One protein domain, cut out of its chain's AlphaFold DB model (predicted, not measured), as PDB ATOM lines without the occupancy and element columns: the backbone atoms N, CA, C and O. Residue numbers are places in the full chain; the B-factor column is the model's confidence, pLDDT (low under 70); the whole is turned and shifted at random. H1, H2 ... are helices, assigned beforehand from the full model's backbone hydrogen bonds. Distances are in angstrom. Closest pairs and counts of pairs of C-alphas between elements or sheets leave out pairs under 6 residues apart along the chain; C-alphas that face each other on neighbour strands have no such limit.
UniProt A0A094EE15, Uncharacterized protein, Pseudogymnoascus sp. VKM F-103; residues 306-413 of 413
ATOM      1  N   SER A 306     159.211 166.113  94.677       76.88
ATOM      2  CA  SER A 306     159.898 164.932  95.215       76.88
ATOM      3  C   SER A 306     160.906 164.349  94.212       76.88
ATOM      4  O   SER A 306     162.044 164.072  94.573       76.88
ATOM      5  N   ASP A 307     160.538 164.243  92.930       79.25
ATOM      6  CA  ASP A 307     161.469 163.819  91.868       79.25
ATOM      7  C   ASP A 307     162.627 164.823  91.696       79.25
ATOM      8  O   ASP A 307     163.775 164.432  91.495       79.25
ATOM      9  N   TRP A 308     162.355 166.122  91.863       83.31
ATOM     10  CA  TRP A 308     163.395 167.153  91.848       83.31
ATOM     11  C   TRP A 308     164.375 166.988  93.012       83.31
ATOM     12  O   TRP A 308     165.588 166.968  92.787       83.31
ATOM     13  N   LEU A 309     163.865 166.795  94.235       80.88
ATOM     14  CA  LEU A 309     164.692 166.511  95.409       80.88
ATOM     15  C   LEU A 309     165.552 165.264  95.173       80.88
ATOM     16  O   LEU A 309     166.765 165.324  95.353       80.88
ATOM     17  N   ALA A 310     164.970 164.163  94.685       81.88
ATOM     18  CA  ALA A 310     165.716 162.941  94.374       81.88
ATOM     19  C   ALA A 310     166.844 163.182  93.352       81.88
ATOM     20  O   ALA A 310     167.978 162.741  93.568       81.88
ATOM     21  N   LYS A 311     166.588 163.932  92.270       82.25
ATOM     22  CA  LYS A 311     167.620 164.289  91.281       82.25
ATOM     23  C   LYS A 311     168.704 165.187  91.871       82.25
ATOM     24  O   LYS A 311     169.882 164.979  91.575       82.25
ATOM     25  N   ARG A 312     168.337 166.169  92.703       84.81
ATOM     26  CA  ARG A 312     169.305 167.071  93.340       84.81
ATOM     27  C   ARG A 312     170.206 166.313  94.309       84.81
ATOM     28  O   ARG A 312     171.421 166.466  94.203       84.81
ATOM     29  N   LEU A 313     169.633 165.448  95.147       87.06
ATOM     30  CA  LEU A 313     170.381 164.556  96.036       87.06
ATOM     31  C   LEU A 313     171.303 163.622  95.242       87.06
ATOM     32  O   LEU A 313     172.465 163.466  95.600       87.06
ATOM     33  N   SER A 314     170.834 163.073  94.115       86.69
ATOM     34  CA  SER A 314     171.643 162.201  93.244       86.69
ATOM     35  C   SER A 314     172.840 162.942  92.643       86.69
ATOM     36  O   SER A 314     173.944 162.404  92.565       86.69
ATOM     37  N   LYS A 315     172.642 164.201  92.228       85.62
ATOM     38  CA  LYS A 315     173.710 165.065  91.706       85.62
ATOM     39  C   LYS A 315     174.762 165.345  92.779       85.62
ATOM     40  O   LYS A 315     175.954 165.258  92.491       85.62
ATOM     41  N   SER A 316     174.328 165.651  93.999       86.94
ATOM     42  CA  SER A 316     175.229 165.868  95.129       86.94
ATOM     43  C   SER A 316     175.984 164.592  95.502       86.94
ATOM     44  O   SER A 316     177.194 164.641  95.692       86.94
ATOM     45  N   ALA A 317     175.305 163.440  95.509       88.31
ATOM     46  CA  ALA A 317     175.920 162.139  95.755       88.31
ATOM     47  C   ALA A 317     177.019 161.843  94.722       88.31
ATOM     48  O   ALA A 317     178.147 161.521  95.084       88.31
ATOM     49  N   ALA A 318     176.736 162.051  93.433       85.75
ATOM     50  CA  ALA A 318     177.719 161.861  92.370       85.75
ATOM     51  C   ALA A 318     178.923 162.815  92.491       85.75
ATOM     52  O   ALA A 318     180.056 162.402  92.247       85.75
ATOM     53  N   TYR A 319     178.702 164.078  92.872       87.12
ATOM     54  CA  TYR A 319     179.789 165.038  93.087       87.12
ATOM     55  C   TYR A 319     180.685 164.633  94.263       87.12
ATOM     56  O   TYR A 319     181.907 164.577  94.115       87.12
ATOM     57  N   LEU A 320     180.087 164.322  95.416       89.00
ATOM     58  CA  LEU A 320     180.817 163.918  96.617       89.00
ATOM     59  C   LEU A 320     181.572 162.600  96.399       89.00
ATOM     60  O   LEU A 320     182.725 162.483  96.814       89.00
ATOM     61  N   ASP A 321     180.970 161.644  95.688       88.62
ATOM     62  CA  ASP A 321     181.633 160.400  95.296       88.62
ATOM     63  C   ASP A 321     182.848 160.668  94.399       88.62
ATOM     64  O   ASP A 321     183.957 160.226  94.702       88.62
ATOM     65  N   ALA A 322     182.681 161.471  93.346       84.31
ATOM     66  CA  ALA A 322     183.761 161.792  92.419       84.31
ATOM     67  C   ALA A 322     184.926 162.543  93.088       84.31
ATOM     68  O   ALA A 322     186.088 162.280  92.777       84.31
ATOM     69  N   VAL A 323     184.634 163.484  93.992       84.12
ATOM     70  CA  VAL A 323     185.653 164.351  94.605       84.12
ATOM     71  C   VAL A 323     186.298 163.717  95.833       84.12
ATOM     72  O   VAL A 323     187.521 163.768  95.964       84.12
ATOM     73  N   VAL A 324     185.512 163.124  96.734       85.62
ATOM     74  CA  VAL A 324     186.012 162.659  98.035       85.62
ATOM     75  C   VAL A 324     186.344 161.172  98.021       85.62
ATOM     76  O   VAL A 324     187.405 160.773  98.502       85.62
ATOM     77  N   ILE A 325     185.458 160.342  97.468       85.88
ATOM     78  CA  ILE A 325     185.594 158.882  97.539       85.88
ATOM     79  C   ILE A 325     186.587 158.398  96.478       85.88
ATOM     80  O   ILE A 325     187.641 157.843  96.816       85.88
ATOM     81  N   GLN A 326     186.256 158.645  95.207       83.81
ATOM     82  CA  GLN A 326     187.063 158.276  94.043       83.81
ATOM     83  C   GLN A 326     188.248 159.223  93.842       83.81
ATOM     84  O   GLN A 326     189.312 158.806  93.379       83.81
ATOM     85  N   GLY A 327     188.071 160.497  94.192       80.44
ATOM     86  CA  GLY A 327     189.118 161.501  94.110       80.44
ATOM     87  C   GLY A 327     190.238 161.265  95.125       80.44
ATOM     88  O   GLY A 327     190.068 160.647  96.179       80.44
ATOM     89  N   ASN A 328     191.423 161.781  94.798       79.94
ATOM     90  CA  ASN A 328     192.573 161.777  95.698       79.94
ATOM     91  C   ASN A 328     192.676 163.118  96.439       79.94
ATOM     92  O   ASN A 328     193.677 163.824  96.316       79.94
ATOM     93  N   ILE A 329     191.601 163.503  97.135       80.44
ATOM     94  CA  ILE A 329     191.577 164.737  97.922       80.44
ATOM     95  C   ILE A 329     192.511 164.598  99.131       80.44
ATOM     96  O   ILE A 329     192.419 163.642  99.905       80.44
ATOM     97  N   ALA A 330     193.444 165.535  99.279       81.00
ATOM     98  CA  ALA A 330     194.372 165.565 100.405       81.00
ATOM     99  C   ALA A 330     193.762 166.321 101.596       81.00
ATOM    100  O   ALA A 330     192.931 167.208 101.414       81.00
ATOM    101  N   VAL A 331     194.207 166.026 102.823       77.31
ATOM    102  CA  VAL A 331     193.731 166.696 104.056       77.31
ATOM    103  C   VAL A 331     193.858 168.226 103.976       77.31
ATOM    104  O   VAL A 331     192.998 168.946 104.470       77.31
ATOM    105  N   ASN A 332     194.910 168.724 103.329       75.75
ATOM    106  CA  ASN A 332     195.223 170.147 103.181       75.75
ATOM    107  C   ASN A 332     194.760 170.756 101.841       75.75
ATOM    108  O   ASN A 332     195.141 171.881 101.522       75.75
ATOM    109  N   ASP A 333     193.963 170.043 101.040       76.50
ATOM    110  CA  ASP A 333     193.405 170.578  99.793       76.50
ATOM    111  C   ASP A 333     192.221 171.515 100.084       76.50
ATOM    112  O   ASP A 333     191.057 171.150  99.918       76.50
ATOM    113  N   GLU A 334     192.506 172.738 100.541       74.50
ATOM    114  CA  GLU A 334     191.476 173.732 100.881       74.50
ATOM    115  C   GLU A 334     190.511 174.011  99.726       74.50
ATOM    116  O   GLU A 334     189.327 174.258  99.948       74.50
ATOM    117  N   ARG A 335     190.990 173.949  98.478       73.12
ATOM    118  CA  ARG A 335     190.151 174.182  97.299       73.12
ATOM    119  C   ARG A 335     189.180 173.026  97.078       73.12
ATOM    120  O   ARG A 335     188.006 173.280  96.810       73.12
ATOM    121  N   GLY A 336     189.662 171.789  97.178       75.12
ATOM    122  CA  GLY A 336     188.822 170.596  97.141       75.12
ATOM    123  C   GLY A 336     187.785 170.623  98.262       75.12
ATOM    124  O   GLY A 336     186.587 170.526  97.997       75.12
ATOM    125  N   TRP A 337     188.225 170.867  99.500       81.38
ATOM    126  CA  TRP A 337     187.352 170.910 100.675       81.38
ATOM    127  C   TRP A 337     186.366 172.077 100.660       81.38
ATOM    128  O   TRP A 337     185.254 171.928 101.153       81.38
ATOM    129  N   SER A 338     186.706 173.211 100.045       72.62
ATOM    130  CA  SER A 338     185.764 174.317  99.847       72.62
ATOM    131  C   SER A 338     184.583 173.909  98.956       72.62
ATOM    132  O   SER A 338     183.439 174.215  99.287       72.62
ATOM    133  N   GLY A 339     184.837 173.180  97.863       74.56
ATOM    134  CA  GLY A 339     183.774 172.666  96.989       74.56
ATOM    135  C   GLY A 339     182.903 171.615  97.679       74.56
ATOM    136  O   GLY A 339     181.679 171.647  97.566       74.56
ATOM    137  N   VAL A 340     183.528 170.735  98.463       82.88
ATOM    138  CA  VAL A 340     182.830 169.739  99.287       82.88
ATOM    139  C   VAL A 340     181.938 170.409 100.338       82.88
ATOM    140  O   VAL A 340     180.764 170.063 100.443       82.88
ATOM    141  N   PHE A 341     182.456 171.401 101.065       83.50
ATOM    142  CA  PHE A 341     181.696 172.159 102.059       83.50
ATOM    143  C   PHE A 341     180.483 172.862 101.440       83.50
ATOM    144  O   PHE A 341     179.386 172.787 101.983       83.50
ATOM    145  N   GLN A 342     180.658 173.518 100.288       76.50
ATOM    146  CA  GLN A 342     179.561 174.195  99.589       76.50
ATOM    147  C   GLN A 342     178.453 173.225  99.176       76.50
ATOM    148  O   GLN A 342     177.276 173.533  99.358       76.50
ATOM    149  N   GLU A 343     178.811 172.051  98.649       84.81
ATOM    150  CA  GLU A 343     177.816 171.054  98.249       84.81
ATOM    151  C   GLU A 343     177.085 170.464  99.463       84.81
ATOM    152  O   GLU A 343     175.868 170.291  99.417       84.81
ATOM    153  N   LEU A 344     177.790 170.214 100.570       86.19
ATOM    154  CA  LEU A 344     177.178 169.759 101.820       86.19
ATOM    155  C   LEU A 344     176.284 170.825 102.465       86.19
ATOM    156  O   LEU A 344     175.213 170.496 102.957       86.19
ATOM    157  N   SER A 345     176.679 172.096 102.432       79.06
ATOM    158  CA  SER A 345     175.850 173.194 102.942       79.06
ATOM    159  C   SER A 345     174.563 173.317 102.132       79.06
ATOM    160  O   SER A 345     173.488 173.448 102.706       79.06
ATOM    161  N   ALA A 346     174.652 173.184 100.805       79.19
ATOM    162  CA  ALA A 346     173.472 173.148  99.951       79.19
ATOM    163  C   ALA A 346     172.585 171.921 100.232       79.19
ATOM    164  O   ALA A 346     171.367 172.012 100.122       79.19
ATOM    165  N   LEU A 347     173.172 170.773 100.589       85.50
ATOM    166  CA  LEU A 347     172.419 169.592 101.018       85.50
ATOM    167  C   LEU A 347     171.700 169.807 102.353       85.50
ATOM    168  O   LEU A 347     170.551 169.393 102.469       85.50
ATOM    169  N   GLU A 348     172.342 170.448 103.331       84.44
ATOM    170  CA  GLU A 348     171.720 170.782 104.619       84.44
ATOM    171  C   GLU A 348     170.508 171.704 104.425       84.44
ATOM    172  O   GLU A 348     169.434 171.423 104.958       84.44
ATOM    173  N   ASP A 349     170.631 172.729 103.575       79.06
ATOM    174  CA  ASP A 349     169.514 173.617 103.225       79.06
ATOM    175  C   ASP A 349     168.339 172.846 102.593       79.06
ATOM    176  O   ASP A 349     167.172 173.139 102.861       79.06
ATOM    177  N   LEU A 350     168.624 171.816 101.785       78.19
ATOM    178  CA  LEU A 350     167.593 170.980 101.164       78.19
ATOM    179  C   LEU A 350     166.836 170.110 102.172       78.19
ATOM    180  O   LEU A 350     165.686 169.767 101.902       78.19
ATOM    181  N   LEU A 351     167.420 169.777 103.329       78.06
ATOM    182  CA  LEU A 351     166.717 169.013 104.369       78.06
ATOM    183  C   LEU A 351     165.496 169.781 104.894       78.06
ATOM    184  O   LEU A 351     164.451 169.184 105.157       78.06
ATOM    185  N   VAL A 352     165.586 171.115 104.957       69.56
ATOM    186  CA  VAL A 352     164.471 172.000 105.344       69.56
ATOM    187  C   VAL A 352     163.313 171.923 104.337       69.56
ATOM    188  O   VAL A 352     162.155 172.120 104.704       69.56
ATOM    189  N   SER A 353     163.598 171.560 103.085       66.12
ATOM    190  CA  SER A 353     162.616 171.442 101.999       66.12
ATOM    191  C   SER A 353     161.802 170.138 102.017       66.12
ATOM    192  O   SER A 353     161.028 169.895 101.091       66.12
ATOM    193  N   GLY A 354     161.926 169.311 103.064       69.69
ATOM    194  CA  GLY A 354     161.070 168.137 103.280       69.69
ATOM    195  C   GLY A 354     161.526 166.877 102.541       69.69
ATOM    196  O   GLY A 354     160.706 166.177 101.944       69.69
ATOM    197  N   VAL A 355     162.831 166.586 102.569       77.81
ATOM    198  CA  VAL A 355     163.393 165.344 102.015       77.81
ATOM    199  C   VAL A 355     162.759 164.128 102.692       77.81
ATOM    200  O   VAL A 355     162.736 164.029 103.914       77.81
ATOM    201  N   THR A 356     162.254 163.185 101.894       79.50
ATOM    202  CA  THR A 356     161.706 161.923 102.413       79.50
ATOM    203  C   THR A 356     162.749 160.812 102.388       79.50
ATOM    204  O   THR A 356     163.711 160.856 101.614       79.50
ATOM    205  N   LEU A 357     162.515 159.756 103.174       77.25
ATOM    206  CA  LEU A 357     163.379 158.578 103.175       77.25
ATOM    207  C   LEU A 357     163.529 157.953 101.777       77.25
ATOM    208  O   LEU A 357     164.616 157.524 101.394       77.25
ATOM    209  N   THR A 358     162.449 157.937 100.994       79.75
ATOM    210  CA  THR A 358     162.454 157.429  99.617       79.75
ATOM    211  C   THR A 358     163.433 158.210  98.744       79.75
ATOM    212  O   THR A 358     164.243 157.603  98.048       79.75
ATOM    213  N   ASN A 359     163.440 159.545  98.841       80.44
ATOM    214  CA  ASN A 359     164.368 160.385  98.077       80.44
ATOM    215  C   ASN A 359     165.828 160.119  98.461       80.44
ATOM    216  O   ASN A 359     166.693 160.048  97.586       80.44
ATOM    217  N   ALA A 360     166.108 159.956  99.758       79.44
ATOM    218  CA  ALA A 360     167.452 159.671 100.255       79.44
ATOM    219  C   ALA A 360     167.970 158.305  99.765       79.44
ATOM    220  O   ALA A 360     169.113 158.199  99.320       79.44
ATOM    221  N   LYS A 361     167.109 157.275  99.766       81.12
ATOM    222  CA  LYS A 361     167.455 155.926  99.288       81.12
ATOM    223  C   LYS A 361     167.657 155.866  97.780       81.12
ATOM    224  O   LYS A 361     168.657 155.326  97.317       81.12
ATOM    225  N   GLU A 362     166.740 156.441  97.006       80.94
ATOM    226  CA  GLU A 362     166.816 156.417  95.538       80.94
ATOM    227  C   GLU A 362     168.029 157.186  95.000       80.94
ATOM    228  O   GLU A 362     168.616 156.790  93.993       80.94
ATOM    229  N   SER A 363     168.437 158.251  95.694       82.69
ATOM    230  CA  SER A 363     169.595 159.065  95.315       82.69
ATOM    231  C   SER A 363     170.945 158.528  95.781       82.69
ATOM    232  O   SER A 363     171.976 159.045  95.350       82.69
ATOM    233  N   LYS A 364     170.954 157.516  96.661       87.75
ATOM    234  CA  LYS A 364     172.154 156.969  97.323       87.75
ATOM    235  C   LYS A 364     172.975 157.994  98.108       87.75
ATOM    236  O   LYS A 364     174.125 157.728  98.450       87.75
ATOM    237  N   ILE A 365     172.401 159.157  98.422       88.00
ATOM    238  CA  ILE A 365     173.131 160.216  99.122       88.00
ATOM    239  C   ILE A 365     173.584 159.768 100.515       88.00
ATOM    240  O   ILE A 365     174.693 160.093 100.925       88.00
ATOM    241  N   ASP A 366     172.777 158.964 101.211       85.31
ATOM    242  CA  ASP A 366     173.144 158.411 102.517       85.31
ATOM    243  C   ASP A 366     174.344 157.447 102.422       85.31
ATOM    244  O   ASP A 366     175.300 157.566 103.189       85.31
ATOM    245  N   GLU A 367     174.360 156.554 101.424       87.25
ATOM    246  CA  GLU A 367     175.497 155.654 101.163       87.25
ATOM    247  C   GLU A 367     176.774 156.452 100.857       87.25
ATOM    248  O   GLU A 367     177.837 156.167 101.415       87.25
ATOM    249  N   THR A 368     176.667 157.493 100.024       89.75
ATOM    250  CA  THR A 368     177.785 158.386  99.706       89.75
ATOM    251  C   THR A 368     178.292 159.129 100.944       89.75
ATOM    252  O   THR A 368     179.502 159.209 101.139       89.75
ATOM    253  N   LEU A 369     177.412 159.651 101.805       89.25
ATOM    254  CA  LEU A 369     177.816 160.356 103.027       89.25
ATOM    255  C   LEU A 369     178.498 159.416 104.032       89.25
ATOM    256  O   LEU A 369     179.505 159.791 104.637       89.25
ATOM    257  N   LYS A 370     178.012 158.175 104.166       88.50
ATOM    258  CA  LYS A 370     178.649 157.135 104.992       88.50
ATOM    259  C   LYS A 370     180.051 156.798 104.476       88.50
ATOM    260  O   LYS A 370     181.011 156.858 105.247       88.50
ATOM    261  N   ALA A 371     180.193 156.542 103.174       88.56
ATOM    262  CA  ALA A 371     181.481 156.252 102.540       88.56
ATOM    263  C   ALA A 371     182.453 157.447 102.597       88.56
ATOM    264  O   ALA A 371     183.648 157.282 102.852       88.56
ATOM    265  N   MET A 372     181.944 158.670 102.442       88.56
ATOM    266  CA  MET A 372     182.704 159.899 102.661       88.56
ATOM    267  C   MET A 372     183.217 159.988 104.105       88.56
ATOM    268  O   MET A 372     184.393 160.278 104.321       88.56
ATOM    269  N   GLY A 373     182.375 159.685 105.097       86.06
ATOM    270  CA  GLY A 373     182.770 159.658 106.506       86.06
ATOM    271  C   GLY A 373     183.833 158.597 106.825       86.06
ATOM    272  O   GLY A 373     184.659 158.801 107.712       86.06
ATOM    273  N   GLU A 374     183.849 157.466 106.120       88.25
ATOM    274  CA  GLU A 374     184.922 156.464 106.225       88.25
ATOM    275  C   GLU A 374     186.225 156.948 105.582       88.25
ATOM    276  O   GLU A 374     187.296 156.823 106.180       88.25
ATOM    277  N   LYS A 375     186.139 157.565 104.400       87.19
ATOM    278  CA  LYS A 375     187.293 158.154 103.714       87.19
ATOM    279  C   LYS A 375     187.954 159.239 104.561       87.19
ATOM    280  O   LYS A 375     189.173 159.215 104.714       87.19
ATOM    281  N   ILE A 376     187.171 160.156 105.135       84.50
ATOM    282  CA  ILE A 376     187.684 161.234 105.993       84.50
ATOM    283  C   ILE A 376     188.355 160.661 107.243       84.50
ATOM    284  O   ILE A 376     189.469 161.070 107.558       84.50
ATOM    285  N   ARG A 377     187.756 159.653 107.893       83.38
ATOM    286  CA  ARG A 377     188.394 158.937 109.013       83.38
ATOM    287  C   ARG A 377     189.729 158.304 108.614       83.38
ATOM    288  O   ARG A 377     190.693 158.360 109.370       83.38
ATOM    289  N   GLY A 378     189.815 157.731 107.413       84.19
ATOM    290  CA  GLY A 378     191.072 157.213 106.867       84.19
ATOM    291  C   GLY A 378     192.115 158.305 106.606       84.19
ATOM    292  O   GLY A 378     193.303 158.094 106.846       84.19
ATOM    293  N   LEU A 379     191.695 159.481 106.135       82.31
ATOM    294  CA  LEU A 379     192.575 160.636 105.938       82.31
ATOM    295  C   LEU A 379     193.081 161.201 107.274       82.31
ATOM    296  O   LEU A 379     194.263 161.522 107.389       82.31
ATOM    297  N   GLU A 380     192.223 161.255 108.294       78.25
ATOM    298  CA  GLU A 380     192.583 161.646 109.659       78.25
ATOM    299  C   GLU A 380     193.579 160.660 110.289       78.25
ATOM    300  O   GLU A 380     194.603 161.079 110.825       78.25
ATOM    301  N   ALA A 381     193.335 159.351 110.169       77.31
ATOM    302  CA  ALA A 381     194.208 158.318 110.732       77.31
ATOM    303  C   ALA A 381     195.632 158.331 110.141       77.31
ATOM    304  O   ALA A 381     196.582 157.925 110.806       77.31
ATOM    305  N   ASN A 382     195.787 158.816 108.906       71.94
ATOM    306  CA  ASN A 382     197.076 158.941 108.220       71.94
ATOM    307  C   ASN A 382     197.772 160.296 108.462       71.94
ATOM    308  O   ASN A 382     198.796 160.592 107.838       71.94
ATOM    309  N   ARG A 383     197.238 161.138 109.356       68.69
ATOM    310  CA  ARG A 383     197.806 162.448 109.682       68.69
ATOM    311  C   ARG A 383     199.001 162.309 110.632       68.69
ATOM    312  O   ARG A 383     198.862 161.937 111.794       68.69
ATOM    313  N   ASN A 384     200.182 162.699 110.155       56.38
ATOM    314  CA  ASN A 384     201.384 162.820 110.980       56.38
ATOM    315  C   ASN A 384     201.412 164.175 111.708       56.38
ATOM    316  O   ASN A 384     201.887 165.161 111.157       56.38
ATOM    317  N   GLY A 385     200.970 164.204 112.967       54.00
ATOM    318  CA  GLY A 385     201.342 165.260 113.917       54.00
ATOM    319  C   GLY A 385     200.347 166.414 114.098       54.00
ATOM    320  O   GLY A 385     199.672 166.860 113.173       54.00
ATOM    321  N   LYS A 386     200.276 166.842 115.364       53.72
ATOM    322  CA  LYS A 386     199.470 167.911 115.967       53.72
ATOM    323  C   LYS A 386     199.891 169.298 115.450       53.72
ATOM    324  O   LYS A 386     201.067 169.479 115.166       53.72
ATOM    325  N   ASP A 387     198.939 170.233 115.410       50.84
ATOM    326  CA  ASP A 387     199.117 171.709 115.420       50.84
ATOM    327  C   ASP A 387     198.665 172.550 114.212       50.84
ATOM    328  O   ASP A 387     198.736 173.771 114.289       50.84
ATOM    329  N   GLU A 388     198.040 171.992 113.172       46.69
ATOM    330  CA  GLU A 388     197.349 172.835 112.168       46.69
ATOM    331  C   GLU A 388     195.958 172.305 111.819       46.69
ATOM    332  O   GLU A 388     195.796 171.434 110.965       46.69
ATOM    333  N   GLY A 389     194.934 172.825 112.500       46.78
ATOM    334  CA  GLY A 389     193.587 172.875 111.937       46.78
ATOM    335  C   GLY A 389     192.490 172.170 112.727       46.78
ATOM    336  O   GLY A 389     191.782 171.359 112.142       46.78
ATOM    337  N   ASP A 390     192.233 172.598 113.966       45.72
ATOM    338  CA  ASP A 390     190.883 172.516 114.575       45.72
ATOM    339  C   ASP A 390     189.832 173.331 113.769       45.72
ATOM    340  O   ASP A 390     188.666 173.423 114.136       45.72
ATOM    341  N   LEU A 391     190.247 173.933 112.646       51.19
ATOM    342  CA  LEU A 391     189.460 174.730 111.704       51.19
ATOM    343  C   LEU A 391     189.714 174.335 110.234       51.19
ATOM    344  O   LEU A 391     189.466 175.140 109.337       51.19
ATOM    345  N   SER A 392     190.255 173.143 109.942       68.19
ATOM    346  CA  SER A 392     190.409 172.753 108.533       68.19
ATOM    347  C   SER A 392     189.025 172.529 107.906       68.19
ATOM    348  O   SER A 392     188.139 171.923 108.515       68.19
ATOM    349  N   LEU A 393     188.828 173.012 106.674       74.31
ATOM    350  CA  LEU A 393     187.564 172.857 105.937       74.31
ATOM    351  C   LEU A 393     187.128 171.387 105.819       74.31
ATOM    352  O   LEU A 393     185.935 171.118 105.695       74.31
ATOM    353  N   MET A 394     188.070 170.442 105.908       81.19
ATOM    354  CA  MET A 394     187.792 169.010 106.000       81.19
ATOM    355  C   MET A 394     186.960 168.659 107.240       81.19
ATOM    356  O   MET A 394     185.953 167.974 107.092       81.19
ATOM    357  N   TYR A 395     187.335 169.121 108.441       76.19
ATOM    358  CA  TYR A 395     186.588 168.808 109.670       76.19
ATOM    359  C   TYR A 395     185.210 169.461 109.669       76.19
ATOM    360  O   TYR A 395     184.227 168.797 109.980       76.19
ATOM    361  N   VAL A 396     185.112 170.714 109.218       81.12
ATOM    362  CA  VAL A 396     183.816 171.401 109.089       81.12
ATOM    363  C   VAL A 396     182.907 170.666 108.093       81.12
ATOM    364  O   VAL A 396     181.728 170.447 108.362       81.12
ATOM    365  N   SER A 397     183.461 170.218 106.961       82.25
ATOM    366  CA  SER A 397     182.738 169.381 105.993       82.25
ATOM    367  C   SER A 397     182.337 168.031 106.591       82.25
ATOM    368  O   SER A 397     181.256 167.521 106.316       82.25
ATOM    369  N   TRP A 398     183.188 167.437 107.425       85.81
ATOM    370  CA  TRP A 398     182.904 166.157 108.061       85.81
ATOM    371  C   TRP A 398     181.766 166.253 109.080       85.81
ATOM    372  O   TRP A 398     180.841 165.445 109.025       85.81
ATOM    373  N   GLU A 399     181.784 167.253 109.961       83.94
ATOM    374  CA  GLU A 399     180.699 167.492 110.920       83.94
ATOM    375  C   GLU A 399     179.361 167.716 110.213       83.94
ATOM    376  O   GLU A 399     178.334 167.169 110.621       83.94
ATOM    377  N   LEU A 400     179.382 168.475 109.116       85.12
ATOM    378  CA  LEU A 400     178.203 168.729 108.304       85.12
ATOM    379  C   LEU A 400     177.673 167.444 107.652       85.12
ATOM    380  O   LEU A 400     176.479 167.158 107.729       85.12
ATOM    381  N   ALA A 401     178.559 166.610 107.097       86.19
ATOM    382  CA  ALA A 401     178.188 165.305 106.553       86.19
ATOM    383  C   ALA A 401     177.588 164.371 107.621       86.19
ATOM    384  O   ALA A 401     176.595 163.693 107.352       86.19
ATOM    385  N   LEU A 402     178.148 164.352 108.838       85.88
ATOM    386  CA  LEU A 402     177.615 163.563 109.954       85.88
ATOM    387  C   LEU A 402     176.225 164.039 110.375       85.88
ATOM    388  O   LEU A 402     175.354 163.209 110.626       85.88
ATOM    389  N   ARG A 403     175.995 165.354 110.417       85.38
ATOM    390  CA  ARG A 403     174.688 165.928 110.753       85.38
ATOM    391  C   ARG A 403     173.626 165.582 109.708       85.38
ATOM    392  O   ARG A 403     172.530 165.167 110.071       85.38
ATOM    393  N   ILE A 404     173.968 165.682 108.423       86.81
ATOM    394  CA  ILE A 404     173.072 165.296 107.324       86.81
ATOM    395  C   ILE A 404     172.784 163.787 107.369       86.81
ATOM    396  O   ILE A 404     171.635 163.373 107.237       86.81
ATOM    397  N   SER A 405     173.798 162.948 107.611       84.88
ATOM    398  CA  SER A 405     173.596 161.499 107.753       84.88
ATOM    399  C   SER A 405     172.745 161.150 108.980       84.88
ATOM    400  O   SER A 405     171.900 160.262 108.901       84.88
ATOM    401  N   ALA A 406     172.898 161.868 110.097       85.44
ATOM    402  CA  ALA A 406     172.048 161.697 111.275       85.44
ATOM    403  C   ALA A 406     170.572 161.973 110.956       85.44
ATOM    404  O   ALA A 406     169.725 161.164 111.317       85.44
ATOM    405  N   TYR A 407     170.279 163.033 110.197       85.81
ATOM    406  CA  TYR A 407     168.922 163.313 109.723       85.81
ATOM    407  C   TYR A 407     168.348 162.169 108.871       85.81
ATOM    408  O   TYR A 407     167.196 161.779 109.045       85.81
ATOM    409  N   PHE A 408     169.142 161.567 107.978       82.19
ATOM    410  CA  PHE A 408     168.677 160.405 107.209       82.19
ATOM    411  C   PHE A 408     168.442 159.167 108.078       82.19
ATOM    412  O   PHE A 408     167.470 158.452 107.842       82.19
ATOM    413  N   ASN A 409     169.262 158.941 109.106       81.75
ATOM    414  CA  ASN A 409     169.026 157.865 110.069       81.75
ATOM    415  C   ASN A 409     167.745 158.110 110.892       81.75
ATOM    416  O   ASN A 409     167.030 157.160 111.190       81.75
ATOM    417  N   GLU A 410     167.427 159.364 111.233       83.44
ATOM    418  CA  GLU A 410     166.157 159.722 111.887       83.44
ATOM    419  C   GLU A 410     164.947 159.476 110.980       83.44
ATOM    420  O   GLU A 410     163.899 159.078 111.470       83.44
ATOM    421  N   LEU A 411     165.084 159.662 109.664       80.50
ATOM    422  CA  LEU A 411     164.034 159.303 108.705       80.50
ATOM    423  C   LEU A 411     163.849 157.783 108.544       80.50
ATOM    424  O   LEU A 411     162.798 157.361 108.060       80.50
ATOM    425  N   GLU A 412     164.861 156.973 108.873       74.94
ATOM    426  CA  GLU A 412     164.785 155.504 108.853       74.94
ATOM    427  C   GLU A 412     164.153 154.892 110.108       74.94
ATOM    428  O   GLU A 412     163.638 153.771 110.020       74.94
ATOM    429  N   ALA A 413     164.232 155.593 111.242       70.50
ATOM    430  CA  ALA A 413     163.722 155.168 112.546       70.50
ATOM    431  C   ALA A 413     162.212 155.407 112.684       70.50
ATOM    432  O   ALA A 413     161.551 154.539 113.307       70.50
TER     433      ALA A 413
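What this domain is: This is residues 306 to 413 of the 413 residues of an uncharacterized protein of Pseudogymnoascus sp. VKM F-103 (UniProt A0A094EE15). Four long helices, H1, H2, H5 and H4, form an up-and-down bundle, each running against the one before it in the chain. Short H3 packs on H1 and H5 at one end, and the long loop of residues 382 to 392 makes the other. The printed part has 108 residues with five named helices, H1 to H5 in order, and no named strand; the class is all helix. It is compact, with a radius of gyration of the C-alphas of 13.8 A, and elongated, spanning 44 by 25 by 19 A.

Where its parts are: H1, residues 306 to 325, begins at C-alpha 306 (159.898, 164.932, 95.215) and is 26.5 A long. H5, residues 393 to 412, is 28.8 A long and ends at C-alpha 412 (164.785, 155.504, 108.853). H2 is residues 334 to 352, 27.4 A; H4 is residues 365 to 381, 24.1 A; H3 is residues 357 to 363, 10.0 A.

How they stand to each other: H1 and H2 form a helical hairpin at a shallow tilt of 22 degrees, their closest C-alphas, Ser 316 and Glu 343, 6.6 A apart. H1 touches H4 at Ala 317 and Ile 365, C-alphas 4.8 A apart. H2 touches H5 at Phe 341 and Ser 397, C-alphas 4.9 A apart. H4 and H5 form a helical hairpin at a steep tilt of 38 degrees, with the C-alphas of Leu 369 and Ala 401 closest at 6.1 A. H1 and H5 are apart, as are H2 and H4. H3 touches H1 at Ser 363 and Ser 314, C-alphas 4.3 A apart. H5 touches H3 with residues 408 to 412 alone; the C-alphas of Leu 411 and Leu 357 are closest at 5.6 A. Every O i to N i+4 pair is within hydrogen-bond range in H1, H3, H4 and H5, and 14 of 15 in H2.

The domain as a whole: The farthest C-alphas, Asp 307 and Gly 385, are 45.6 A apart. The printed part has no cut, and the link from H4 to H5 is long. Residues 352 to 354 and 383 to 392 have pLDDT under 70.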